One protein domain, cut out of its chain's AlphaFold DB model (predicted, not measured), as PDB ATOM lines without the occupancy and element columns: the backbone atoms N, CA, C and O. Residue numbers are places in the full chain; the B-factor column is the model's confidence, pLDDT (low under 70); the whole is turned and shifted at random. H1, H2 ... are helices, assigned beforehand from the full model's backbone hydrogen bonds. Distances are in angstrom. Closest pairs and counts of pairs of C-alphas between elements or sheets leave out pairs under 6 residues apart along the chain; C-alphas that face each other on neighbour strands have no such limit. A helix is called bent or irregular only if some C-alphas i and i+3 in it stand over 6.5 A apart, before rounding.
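Overview. This is residues 139 to 229 of the 520 residues of the protein "CCHC-type domain-containing protein" of Peniophora sp. CONT (UniProt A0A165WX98). One long helix, H3, makes the long axis, and the three shorter helices H1, H2 and H4 gather loosely toward the end where it begins. H3 kinks toward its far end, from which residues 203 to 216 fold back to H4. The printed part has 91 residues with four named helices, H1, H2, H3 and H4 in chain order, and no named strand; the class is all helix. The whole is loose, with a radius of gyration of the C-alphas of 15.2 A, and elongated, spanning 47 by 30 by 18 A.

Along the chain. H3, residues 173 to 202, runs 43.1 A from C-alpha 173 at (227.156, 246.921, 197.182) to C-alpha 202 at (208.225, 215.071, 219.207). It has a kink of 65 degrees near residue 196 and is irregular: C-alphas 195 and 198 are 7.9 A apart. H1, residues 139 to 154, measures 22.4 A and begins at C-alpha 139 (234.700, 232.007, 187.781). H2, residues 160 to 168, measures 12.0 A. H4, residues 217 to 228, measures 16.1 A.

Arrangement. H3 is close to H2 but not clearly touching; their closest C-alphas, Leu 168 and Ala 179, are 5.4 A apart. Their tilt is shallow, 22 degrees, opposite ways. H3 and H4 are near each other, their closest C-alphas 8.3 A apart. H2 and H4 touch, H4 with residues 217 to 220 alone; the closest C-alphas, Asn 160 and Trp 217, are 5.2 A apart. These two run the same way at a shallow tilt of 27 degrees. H1 is close to H4 but not clearly touching, with the closest C-alphas, Ala 141 and Tyr 228, 6.5 A apart. H1 and H3 are apart. Every O i to N i+4 pair is within hydrogen-bond range in H1, H2 and H4, and 22 of 26 are in H3.

Size, cuts and confidence. The C-alphas farthest apart, Glu 140 and Glu 205, are 46.8 A apart. The printed part has no cut. The link from H3 to H4 is long, 14 residues. Mean pLDDT of the printed part is 85.3; residue 205 is under 70.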
ATOM      1  N   THR A 139     233.402 232.539 187.353       77.12
ATOM      2  CA  THR A 139     234.700 232.007 187.781       77.12
ATOM      3  C   THR A 139     235.291 232.792 188.953       77.12
ATOM      4  O   THR A 139     235.813 232.188 189.880       77.12
ATOM      5  N   GLU A 140     235.188 234.125 188.968       84.62
ATOM      6  CA  GLU A 140     235.668 234.945 190.092       84.62
ATOM      7  C   GLU A 140     234.835 234.726 191.367       84.62
ATOM      8  O   GLU A 140     235.384 234.755 192.469       84.62
ATOM      9  N   ALA A 141     233.530 234.460 191.236       86.81
ATOM     10  CA  ALA A 141     232.649 234.102 192.346       86.81
ATOM     11  C   ALA A 141     232.954 232.697 192.904       86.81
ATOM     12  O   ALA A 141     232.998 232.527 194.127       86.81
ATOM     13  N   GLU A 142     233.230 231.718 192.033       86.06
ATOM     14  CA  GLU A 142     233.748 230.389 192.396       86.06
ATOM     15  C   GLU A 142     235.080 230.519 193.173       86.06
ATOM     16  O   GLU A 142     235.193 230.056 194.313       86.06
ATOM     17  N   ASP A 143     236.067 231.228 192.610       87.31
ATOM     18  CA  ASP A 143     237.408 231.388 193.194       87.31
ATOM     19  C   ASP A 143     237.392 232.166 194.522       87.31
ATOM     20  O   ASP A 143     238.177 231.886 195.437       87.31
ATOM     21  N   TRP A 144     236.491 233.146 194.657       91.00
ATOM     22  CA  TRP A 144     236.273 233.896 195.896       91.00
ATOM     23  C   TRP A 144     235.666 233.021 196.999       91.00
ATOM     24  O   TRP A 144     236.140 233.043 198.142       91.00
ATOM     25  N   PHE A 145     234.671 232.190 196.669       90.69
ATOM     26  CA  PHE A 145     234.095 231.248 197.630       90.69
ATOM     27  C   PHE A 145     235.131 230.210 198.085       90.69
ATOM     28  O   PHE A 145     235.220 229.885 199.272       90.69
ATOM     29  N   ASP A 146     235.986 229.737 197.181       88.94
ATOM     30  CA  ASP A 146     237.039 228.788 197.538       88.94
ATOM     31  C   ASP A 146     238.201 229.449 198.295       88.94
ATOM     32  O   ASP A 146     238.888 228.778 199.068       88.94
ATOM     33  N   GLN A 147     238.424 230.761 198.163       89.31
ATOM     34  CA  GLN A 147     239.293 231.516 199.081       89.31
ATOM     35  C   GLN A 147     238.700 231.587 200.499       89.31
ATOM     36  O   GLN A 147     239.435 231.388 201.472       89.31
ATOM     37  N   LEU A 148     237.381 231.787 200.632       90.50
ATOM     38  CA  LEU A 148     236.665 231.694 201.913       90.50
ATOM     39  C   LEU A 148     236.777 230.305 202.545       90.50
ATOM     40  O   LEU A 148     237.129 230.197 203.720       90.50
ATOM     41  N   ASP A 149     236.524 229.238 201.787       89.12
ATOM     42  CA  ASP A 149     236.559 227.879 202.330       89.12
ATOM     43  C   ASP A 149     237.987 227.466 202.740       89.12
ATOM     44  O   ASP A 149     238.187 226.916 203.828       89.12
ATOM     45  N   ARG A 150     239.009 227.851 201.953       87.81
ATOM     46  CA  ARG A 150     240.431 227.740 202.338       87.81
ATOM     47  C   ARG A 150     240.726 228.496 203.644       87.81
ATOM     48  O   ARG A 150     241.307 227.917 204.561       87.81
ATOM     49  N   TYR A 151     240.265 229.740 203.785       88.06
ATOM     50  CA  TYR A 151     240.427 230.543 205.007       88.06
ATOM     51  C   TYR A 151     239.736 229.930 206.236       88.06
ATOM     52  O   TYR A 151     240.327 229.908 207.319       88.06
ATOM     53  N   PHE A 152     238.521 229.385 206.093       89.94
ATOM     54  CA  PHE A 152     237.822 228.714 207.194       89.94
ATOM     55  C   PHE A 152     238.515 227.424 207.632       89.94
ATOM     56  O   PHE A 152     238.569 227.161 208.835       89.94
ATOM     57  N   ARG A 153     239.094 226.661 206.693       86.94
ATOM     58  CA  ARG A 153     239.937 225.492 206.997       86.94
ATOM     59  C   ARG A 153     241.198 225.906 207.762       86.94
ATOM     60  O   ARG A 153     241.430 225.392 208.848       86.94
ATOM     61  N   THR A 154     241.963 226.887 207.270       87.06
ATOM     62  CA  THR A 154     243.206 227.351 207.926       87.06
ATOM     63  C   THR A 154     242.976 228.014 209.291       87.06
ATOM     64  O   THR A 154     243.892 228.062 210.108       87.06
ATOM     65  N   ARG A 155     241.769 228.526 209.567       84.62
ATOM     66  CA  ARG A 155     241.386 229.085 210.879       84.62
ATOM     67  C   ARG A 155     240.573 228.128 211.760       84.62
ATOM     68  O   ARG A 155     240.051 228.575 212.779       84.62
ATOM     69  N   GLU A 156     240.441 226.860 211.366       84.19
ATOM     70  CA  GLU A 156     239.718 225.811 212.106       84.19
ATOM     71  C   GLU A 156     238.263 226.194 212.466       84.19
ATOM     72  O   GLU A 156     237.685 225.739 213.453       84.19
ATOM     73  N   ILE A 157     237.627 227.043 211.648       85.25
ATOM     74  CA  ILE A 157     236.250 227.491 211.878       85.25
ATOM     75  C   ILE A 157     235.305 226.382 211.401       85.25
ATOM     76  O   ILE A 157     234.983 226.272 210.218       85.25
ATOM     77  N   THR A 158     234.858 225.543 212.334       83.06
ATOM     78  CA  THR A 158     233.955 224.402 212.086       83.06
ATOM     79  C   THR A 158     232.466 224.745 212.205       83.06
ATOM     80  O   THR A 158     231.630 224.052 211.636       83.06
ATOM     81  N   SER A 159     232.107 225.823 212.909       90.12
ATOM     82  CA  SER A 159     230.705 226.222 213.106       90.12
ATOM     83  C   SER A 159     230.091 226.828 211.836       90.12
ATOM     84  O   SER A 159     230.491 227.916 211.420       90.12
ATOM     85  N   ASN A 160     229.069 226.165 211.277       87.25
ATOM     86  CA  ASN A 160     228.279 226.650 210.134       87.25
ATOM     87  C   ASN A 160     227.749 228.074 210.355       87.25
ATOM     88  O   ASN A 160     227.975 228.945 209.521       87.25
ATOM     89  N   THR A 161     227.130 228.326 211.512       87.44
ATOM     90  CA  THR A 161     226.660 229.646 211.968       87.44
ATOM     91  C   THR A 161     227.738 230.716 211.792       87.44
ATOM     92  O   THR A 161     227.537 231.699 211.082       87.44
ATOM     93  N   LYS A 162     228.935 230.460 212.340       87.75
ATOM     94  CA  LYS A 162     230.061 231.398 212.296       87.75
ATOM     95  C   LYS A 162     230.660 231.556 210.896       87.75
ATOM     96  O   LYS A 162     231.083 232.664 210.570       87.75
ATOM     97  N   ARG A 163     230.701 230.498 210.071       89.44
ATOM     98  CA  ARG A 163     231.096 230.604 208.651       89.44
ATOM     99  C   ARG A 163     230.149 231.534 207.909       89.44
ATOM    100  O   ARG A 163     230.603 232.525 207.355       89.44
ATOM    101  N   ILE A 164     228.845 231.268 207.991       89.88
ATOM    102  CA  ILE A 164     227.806 232.037 207.303       89.88
ATOM    103  C   ILE A 164     227.834 233.504 207.754       89.88
ATOM    104  O   ILE A 164     227.949 234.376 206.906       89.88
ATOM    105  N   GLU A 165     227.830 233.807 209.057       88.75
ATOM    106  CA  GLU A 165     227.936 235.196 209.547       88.75
ATOM    107  C   GLU A 165     229.224 235.904 209.109       88.75
ATOM    108  O   GLU A 165     229.176 237.059 208.684       88.75
ATOM    109  N   THR A 166     230.371 235.216 209.159       89.62
ATOM    110  CA  THR A 166     231.642 235.781 208.681       89.62
ATOM    111  C   THR A 166     231.560 236.078 207.186       89.62
ATOM    112  O   THR A 166     231.910 237.174 206.760       89.62
ATOM    113  N   THR A 167     231.048 235.143 206.387       90.00
ATOM    114  CA  THR A 167     230.899 235.293 204.939       90.00
ATOM    115  C   THR A 167     229.938 236.417 204.579       90.00
ATOM    116  O   THR A 167     230.306 237.275 203.786       90.00
ATOM    117  N   LEU A 168     228.763 236.482 205.211       88.75
ATOM    118  CA  LEU A 168     227.770 237.544 205.010       88.75
ATOM    119  C   LEU A 168     228.330 238.947 205.297       88.75
ATOM    120  O   LEU A 168     227.881 239.904 204.673       88.75
ATOM    121  N   SER A 169     229.322 239.080 206.186       88.56
ATOM    122  CA  SER A 169     229.973 240.371 206.463       88.56
ATOM    123  C   SER A 169     230.840 240.908 205.314       88.56
ATOM    124  O   SER A 169     231.093 242.110 205.272       88.56
ATOM    125  N   TYR A 170     231.240 240.055 204.362       89.19
ATOM    126  CA  TYR A 170     231.981 240.446 203.154       89.19
ATOM    127  C   TYR A 170     231.078 240.794 201.954       89.19
ATOM    128  O   TYR A 170     231.596 241.166 200.906       89.19
ATOM    129  N   PHE A 171     229.746 240.679 202.060       90.56
ATOM    130  CA  PHE A 171     228.822 241.023 200.969       90.56
ATOM    131  C   PHE A 171     228.495 242.519 200.987       90.56
ATOM    132  O   PHE A 171     227.800 243.010 201.879       90.56
ATOM    133  N   VAL A 172     228.953 243.246 199.970       89.19
ATOM    134  CA  VAL A 172     228.839 244.710 199.880       89.19
ATOM    135  C   VAL A 172     228.188 245.099 198.543       89.19
ATOM    136  O   VAL A 172     228.057 244.284 197.632       89.19
ATOM    137  N   LYS A 173     227.749 246.358 198.412       89.06
ATOM    138  CA  LYS A 173     227.156 246.921 197.182       89.06
ATOM    139  C   LYS A 173     225.970 246.076 196.684       89.06
ATOM    140  O   LYS A 173     225.008 245.892 197.431       89.06
ATOM    141  N   ASP A 174     226.044 245.555 195.464       87.12
ATOM    142  CA  ASP A 174     224.939 244.888 194.776       87.12
ATOM    143  C   ASP A 174     224.738 243.441 195.276       87.12
ATOM    144  O   ASP A 174     223.689 242.845 195.045       87.12
ATOM    145  N   ALA A 175     225.678 242.912 196.074       88.81
ATOM    146  CA  ALA A 175     225.528 241.654 196.810       88.81
ATOM    147  C   ALA A 175     224.907 241.818 198.219       88.81
ATOM    148  O   ALA A 175     224.394 240.860 198.806       88.81
ATOM    149  N   ALA A 176     224.857 243.037 198.768       88.62
ATOM    150  CA  ALA A 176     224.246 243.304 200.076       88.62
ATOM    151  C   ALA A 176     222.727 242.989 200.193       88.62
ATOM    152  O   ALA A 176     222.248 242.810 201.320       88.62
ATOM    153  N   PRO A 177     221.914 242.936 199.113       90.38
ATOM    154  CA  PRO A 177     220.549 242.401 199.165       90.38
ATOM    155  C   PRO A 177     220.505 240.885 199.413       90.38
ATOM    156  O   PRO A 177     219.694 240.438 200.225       90.38
ATOM    157  N   PHE A 178     221.400 240.103 198.795       89.75
ATOM    158  CA  PHE A 178     221.498 238.654 199.022       89.75
ATOM    159  C   PHE A 178     221.856 238.355 200.478       89.75
ATOM    160  O   PHE A 178     221.178 237.565 201.132       89.75
ATOM    161  N   ALA A 179     222.842 239.057 201.042       90.00
ATOM    162  CA  ALA A 179     223.193 238.849 202.442       90.00
ATOM    163  C   ALA A 179     222.034 239.167 203.404       90.00
ATOM    164  O   ALA A 179     221.798 238.429 204.360       90.00
ATOM    165  N   ARG A 180     221.237 240.205 203.110       90.56
ATOM    166  CA  ARG A 180     220.015 240.519 203.871       90.56
ATOM    167  C   ARG A 180     218.916 239.459 203.704       90.56
ATOM    168  O   ARG A 180     218.297 239.105 204.705       90.56
ATOM    169  N   LYS A 181     218.718 238.899 202.500       91.75
ATOM    170  CA  LYS A 181     217.826 237.744 202.246       91.75
ATOM    171  C   LYS A 181     218.208 236.560 203.141       91.75
ATOM    172  O   LYS A 181     217.352 236.048 203.860       91.75
ATOM    173  N   ILE A 182     219.480 236.154 203.127       91.25
ATOM    174  CA  ILE A 182     219.960 234.998 203.897       91.25
ATOM    175  C   ILE A 182     219.859 235.247 205.409       91.25
ATOM    176  O   ILE A 182     219.362 234.379 206.126       91.25
ATOM    177  N   SER A 183     220.250 236.425 205.912       89.19
ATOM    178  CA  SER A 183     220.089 236.760 207.337       89.19
ATOM    179  C   SER A 183     218.627 236.683 207.788       89.19
ATOM    180  O   SER A 183     218.335 235.995 208.763       89.19
ATOM    181  N   ALA A 184     217.699 237.295 207.045       89.81
ATOM    182  CA  ALA A 184     216.275 237.295 207.389       89.81
ATOM    183  C   ALA A 184     215.620 235.902 207.276       89.81
ATOM    184  O   ALA A 184     214.690 235.593 208.019       89.81
ATOM    185  N   GLN A 185     216.096 235.034 206.373       88.31
ATOM    186  CA  GLN A 185     215.694 233.622 206.348       88.31
ATOM    187  C   GLN A 185     216.164 232.882 207.608       88.31
ATOM    188  O   GLN A 185     215.388 232.145 208.217       88.31
ATOM    189  N   ARG A 186     217.428 233.077 208.010       89.06
ATOM    190  CA  ARG A 186     218.008 232.428 209.197       89.06
ATOM    191  C   ARG A 186     217.318 232.878 210.483       89.06
ATOM    192  O   ARG A 186     217.013 232.035 211.317       89.06
ATOM    193  N   GLU A 187     217.020 234.167 210.605       88.50
ATOM    194  CA  GLU A 187     216.273 234.749 211.725       88.50
ATOM    195  C   GLU A 187     214.875 234.125 211.860       88.50
ATOM    196  O   GLU A 187     214.577 233.532 212.893       88.50
ATOM    197  N   LYS A 188     214.080 234.101 210.780       87.25
ATOM    198  CA  LYS A 188     212.738 233.482 210.772       87.25
ATOM    199  C   LYS A 188     212.737 231.991 211.108       87.25
ATOM    200  O   LYS A 188     211.788 231.491 211.705       87.25
ATOM    201  N   TYR A 189     213.786 231.262 210.728       86.62
ATOM    202  CA  TYR A 189     213.942 229.863 211.129       86.62
ATOM    203  C   TYR A 189     214.309 229.724 212.614       86.62
ATOM    204  O   TYR A 189     213.835 228.798 213.262       86.62
ATOM    205  N   LEU A 190     215.116 230.631 213.175       86.38
ATOM    206  CA  LEU A 190     215.431 230.644 214.610       86.38
ATOM    207  C   LEU A 190     214.216 231.035 215.467       86.38
ATOM    208  O   LEU A 190     214.063 230.506 216.565       86.38
ATOM    209  N   GLU A 191     213.339 231.904 214.962       87.50
ATOM    210  CA  GLU A 191     212.022 232.179 215.553       87.50
ATOM    211  C   GLU A 191     211.131 230.931 215.504       87.50
ATOM    212  O   GLU A 191     210.699 230.447 216.547       87.50
ATOM    213  N   TRP A 192     210.956 230.317 214.327       88.81
ATOM    214  CA  TRP A 192     210.199 229.067 214.201       88.81
ATOM    215  C   TRP A 192     210.760 227.940 215.087       88.81
ATOM    216  O   TRP A 192     209.995 227.207 215.706       88.81
ATOM    217  N   TYR A 193     212.085 227.811 215.208       85.50
ATOM    218  CA  TYR A 193     212.717 226.796 216.058       85.50
ATOM    219  C   TYR A 193     212.539 227.092 217.556       85.50
ATOM    220  O   TYR A 193     212.470 226.160 218.353       85.50
ATOM    221  N   ARG A 194     212.430 228.366 217.960       86.88
ATOM    222  CA  ARG A 194     212.089 228.743 219.341       86.88
ATOM    223  C   ARG A 194     210.667 228.307 219.697       86.88
ATOM    224  O   ARG A 194     210.462 227.764 220.778       86.88
ATOM    225  N   ASP A 195     209.726 228.531 218.786       85.19
ATOM    226  CA  ASP A 195     208.295 228.380 219.062       85.19
ATOM    227  C   ASP A 195     207.787 226.947 218.792       85.19
ATOM    228  O   ASP A 195     206.894 226.463 219.484       85.19
ATOM    229  N   TYR A 196     208.385 226.245 217.819       82.56
ATOM    230  CA  TYR A 196     207.948 224.927 217.328       82.56
ATOM    231  C   TYR A 196     209.054 223.860 217.299       82.56
ATOM    232  O   TYR A 196     208.793 222.714 216.930       82.56
ATOM    233  N   GLY A 197     210.294 224.189 217.680       79.56
ATOM    234  CA  GLY A 197     211.424 223.256 217.587       79.56
ATOM    235  C   GLY A 197     211.225 221.973 218.397       79.56
ATOM    236  O   GLY A 197     211.564 220.894 217.917       79.56
ATOM    237  N   GLU A 198     210.618 222.059 219.583       76.00
ATOM    238  CA  GLU A 198     210.373 220.885 220.429       76.00
ATOM    239  C   GLU A 198     209.171 220.056 219.939       76.00
ATOM    240  O   GLU A 198     209.253 218.830 219.860       76.00
ATOM    241  N   THR A 199     208.079 220.697 219.506       77.12
ATOM    242  CA  THR A 199     206.901 219.987 218.970       77.12
ATOM    243  C   THR A 199     207.211 219.293 217.641       77.12
ATOM    244  O   THR A 199     206.731 218.184 217.400       77.12
ATOM    245  N   ALA A 200     208.088 219.888 216.821       74.00
ATOM    246  CA  ALA A 200     208.619 219.283 215.603       74.00
ATOM    247  C   ALA A 200     209.509 218.060 215.885       74.00
ATOM    248  O   ALA A 200     209.474 217.099 215.119       74.00
ATOM    249  N   ARG A 201     210.283 218.060 216.983       74.44
ATOM    250  CA  ARG A 201     211.097 216.900 217.405       74.44
ATOM    251  C   ARG A 201     210.249 215.750 217.939       74.44
ATOM    252  O   ARG A 201     210.598 214.596 217.712       74.44
ATOM    253  N   VAL A 202     209.157 216.061 218.638       78.69
ATOM    254  CA  VAL A 202     208.225 215.071 219.207       78.69
ATOM    255  C   VAL A 202     207.211 214.561 218.167       78.69
ATOM    256  O   VAL A 202     206.584 213.528 218.381       78.69
ATOM    257  N   GLY A 203     207.083 215.227 217.013       73.44
ATOM    258  CA  GLY A 203     206.224 214.786 215.907       73.44
ATOM    259  C   GLY A 203     204.735 215.064 216.131       73.44
ATOM    260  O   GLY A 203     203.891 214.287 215.694       73.44
ATOM    261  N   ILE A 204     204.406 216.149 216.838       74.06
ATOM    262  CA  ILE A 204     203.022 216.482 217.202       74.06
ATOM    263  C   ILE A 204     202.264 217.018 215.976       74.06
ATOM    264  O   ILE A 204     202.723 217.954 215.308       74.06
ATOM    265  N   GLU A 205     201.084 216.452 215.699       61.19
ATOM    266  CA  GLU A 205     200.174 216.941 214.656       61.19
ATOM    267  C   GLU A 205     199.846 218.432 214.848       61.19
ATOM    268  O   GLU A 205     199.730 218.913 215.973       61.19
ATOM    269  N   HIS A 206     199.639 219.154 213.742       70.94
ATOM    270  CA  HIS A 206     199.471 220.619 213.668       70.94
ATOM    271  C   HIS A 206     200.749 221.464 213.848       70.94
ATOM    272  O   HIS A 206     200.664 222.692 213.793       70.94
ATOM    273  N   THR A 207     201.943 220.868 213.968       72.69
ATOM    274  CA  THR A 207     203.197 221.646 213.903       72.69
ATOM    275  C   THR A 207     203.390 222.258 212.495       72.69
ATOM    276  O   THR A 207     203.392 221.513 211.513       72.69
ATOM    277  N   PRO A 208     203.564 223.589 212.346       78.06
ATOM    278  CA  PRO A 208     203.735 224.232 211.042       78.06
ATOM    279  C   PRO A 208     205.102 223.918 210.416       78.06
ATOM    280  O   PRO A 208     206.104 223.798 211.117       78.06
ATOM    281  N   SER A 209     205.157 223.837 209.084       78.50
ATOM    282  CA  SER A 209     206.382 223.505 208.337       78.50
ATOM    283  C   SER A 209     207.501 224.551 208.525       78.50
ATOM    284  O   SER A 209     207.207 225.752 208.490       78.50
ATOM    285  N   PRO A 210     208.777 224.142 208.687       78.75
ATOM    286  CA  PRO A 210     209.893 225.065 208.889       78.75
ATOM    287  C   PRO A 210     210.135 226.007 207.693       78.75
ATOM    288  O   PRO A 210     210.119 225.565 206.539       78.75
ATOM    289  N   PRO A 211     210.455 227.295 207.933       80.25
ATOM    290  CA  PRO A 211     210.880 228.222 206.886       80.25
ATOM    291  C   PRO A 211     212.132 227.745 206.135       80.25
ATOM    292  O   PRO A 211     213.068 227.212 206.733       80.25
ATOM    293  N   LYS A 212     212.203 228.010 204.822       76.38
ATOM    294  CA  LYS A 212     213.425 227.784 204.028       76.38
ATOM    295  C   LYS A 212     214.555 228.695 204.523       76.38
ATOM    296  O   LYS A 212     214.455 229.914 204.375       76.38
ATOM    297  N   ALA A 213     215.627 228.113 205.066       78.94
ATOM    298  CA  ALA A 213     216.773 228.858 205.583       78.94
ATOM    299  C   ALA A 213     218.104 228.096 205.477       78.94
ATOM    300  O   ALA A 213     218.171 226.882 205.673       78.94
ATOM    301  N   CYS A 214     219.189 228.835 205.233       80.50
ATOM    302  CA  CYS A 214     220.546 228.292 205.171       80.50
ATOM    303  C   CYS A 214     221.115 228.045 206.582       80.50
ATOM    304  O   CYS A 214     221.688 228.947 207.196       80.50
ATOM    305  N   MET A 215     220.943 226.824 207.098       82.06
ATOM    306  CA  MET A 215     221.498 226.392 208.396       82.06
ATOM    307  C   MET A 215     222.853 225.680 208.289       82.06
ATOM    308  O   MET A 215     223.661 225.763 209.215       82.06
ATOM    309  N   THR A 216     223.129 224.995 207.175       88.69
ATOM    310  CA  THR A 216     224.443 224.389 206.903       88.69
ATOM    311  C   THR A 216     225.255 225.249 205.945       88.69
ATOM    312  O   THR A 216     224.703 226.014 205.149       88.69
ATOM    313  N   TRP A 217     226.580 225.109 206.014       88.44
ATOM    314  CA  TRP A 217     227.494 225.755 205.073       88.44
ATOM    315  C   TRP A 217     227.238 225.300 203.630       88.44
ATOM    316  O   TRP A 217     227.300 226.108 202.710       88.44
ATOM    317  N   ASP A 218     226.842 224.042 203.444       87.94
ATOM    318  CA  ASP A 218     226.575 223.442 202.136       87.94
ATOM    319  C   ASP A 218     225.304 224.019 201.495       87.94
ATOM    320  O   ASP A 218     225.340 224.424 200.338       87.94
ATOM    321  N   ARG A 219     224.213 224.194 202.261       88.25
ATOM    322  CA  ARG A 219     223.003 224.889 201.773       88.25
ATOM    323  C   ARG A 219     223.262 226.366 201.467       88.25
ATOM    324  O   ARG A 219     222.686 226.902 200.527       88.25
ATOM    325  N   PHE A 220     224.143 227.019 202.229       90.38
ATOM    326  CA  PHE A 220     224.589 228.373 201.900       90.38
ATOM    327  C   PHE A 220     225.415 228.405 200.602       90.38
ATOM    328  O   PHE A 220     225.228 229.309 199.791       90.38
ATOM    329  N   ARG A 221     226.283 227.407 200.372       89.44
ATOM    330  CA  ARG A 221     227.036 227.251 199.119       89.44
ATOM    331  C   ARG A 221     226.096 227.026 197.937       89.44
ATOM    332  O   ARG A 221     226.253 227.705 196.936       89.44
ATOM    333  N   GLU A 222     225.094 226.157 198.060       85.69
ATOM    334  CA  GLU A 222     224.072 225.938 197.023       85.69
ATOM    335  C   GLU A 222     223.331 227.234 196.641       85.69
ATOM    336  O   GLU A 222     223.283 227.579 195.463       85.69
ATOM    337  N   GLU A 223     222.799 227.986 197.614       87.06
ATOM    338  CA  GLU A 223     222.096 229.257 197.348       87.06
ATOM    339  C   GLU A 223     223.033 230.366 196.834       87.06
ATOM    340  O   GLU A 223     222.599 231.195 196.036       87.06
ATOM    341  N   PHE A 224     224.308 230.390 197.241       89.88
ATOM    342  CA  PHE A 224     225.305 231.305 196.672       89.88
ATOM    343  C   PHE A 224     225.606 230.965 195.211       89.88
ATOM    344  O   PHE A 224     225.512 231.839 194.351       89.88
ATOM    345  N   MET A 225     225.923 229.698 194.928       86.44
ATOM    346  CA  MET A 225     226.244 229.237 193.578       86.44
ATOM    347  C   MET A 225     225.047 229.466 192.649       86.44
ATOM    348  O   MET A 225     225.205 230.082 191.607       86.44
ATOM    349  N   HIS A 226     223.823 229.131 193.066       83.38
ATOM    350  CA  HIS A 226     222.617 229.387 192.269       83.38
ATOM    351  C   HIS A 226     222.343 230.881 191.977       83.38
ATOM    352  O   HIS A 226     221.620 231.195 191.034       83.38
ATOM    353  N   ASN A 227     222.886 231.810 192.776       84.88
ATOM    354  CA  ASN A 227     222.646 233.252 192.638       84.88
ATOM    355  C   ASN A 227     223.804 234.008 191.945       84.88
ATOM    356  O   ASN A 227     223.585 235.122 191.469       84.88
ATOM    357  N   TYR A 228     225.024 233.461 191.918       84.62
ATOM    358  CA  TYR A 228     226.228 234.152 191.412       84.62
ATOM    359  C   TYR A 228     227.091 233.329 190.445       84.62
ATOM    360  O   TYR A 228     228.022 233.867 189.850       84.62
ATOM    361  N   VAL A 229     226.788 232.043 190.273       82.00
ATOM    362  CA  VAL A 229     227.513 231.096 189.418       82.00
ATOM    363  C   VAL A 229     226.522 230.480 188.428       82.00
ATOM    364  O   VAL A 229     225.317 230.421 188.678       82.00
TER     365      VAL A 229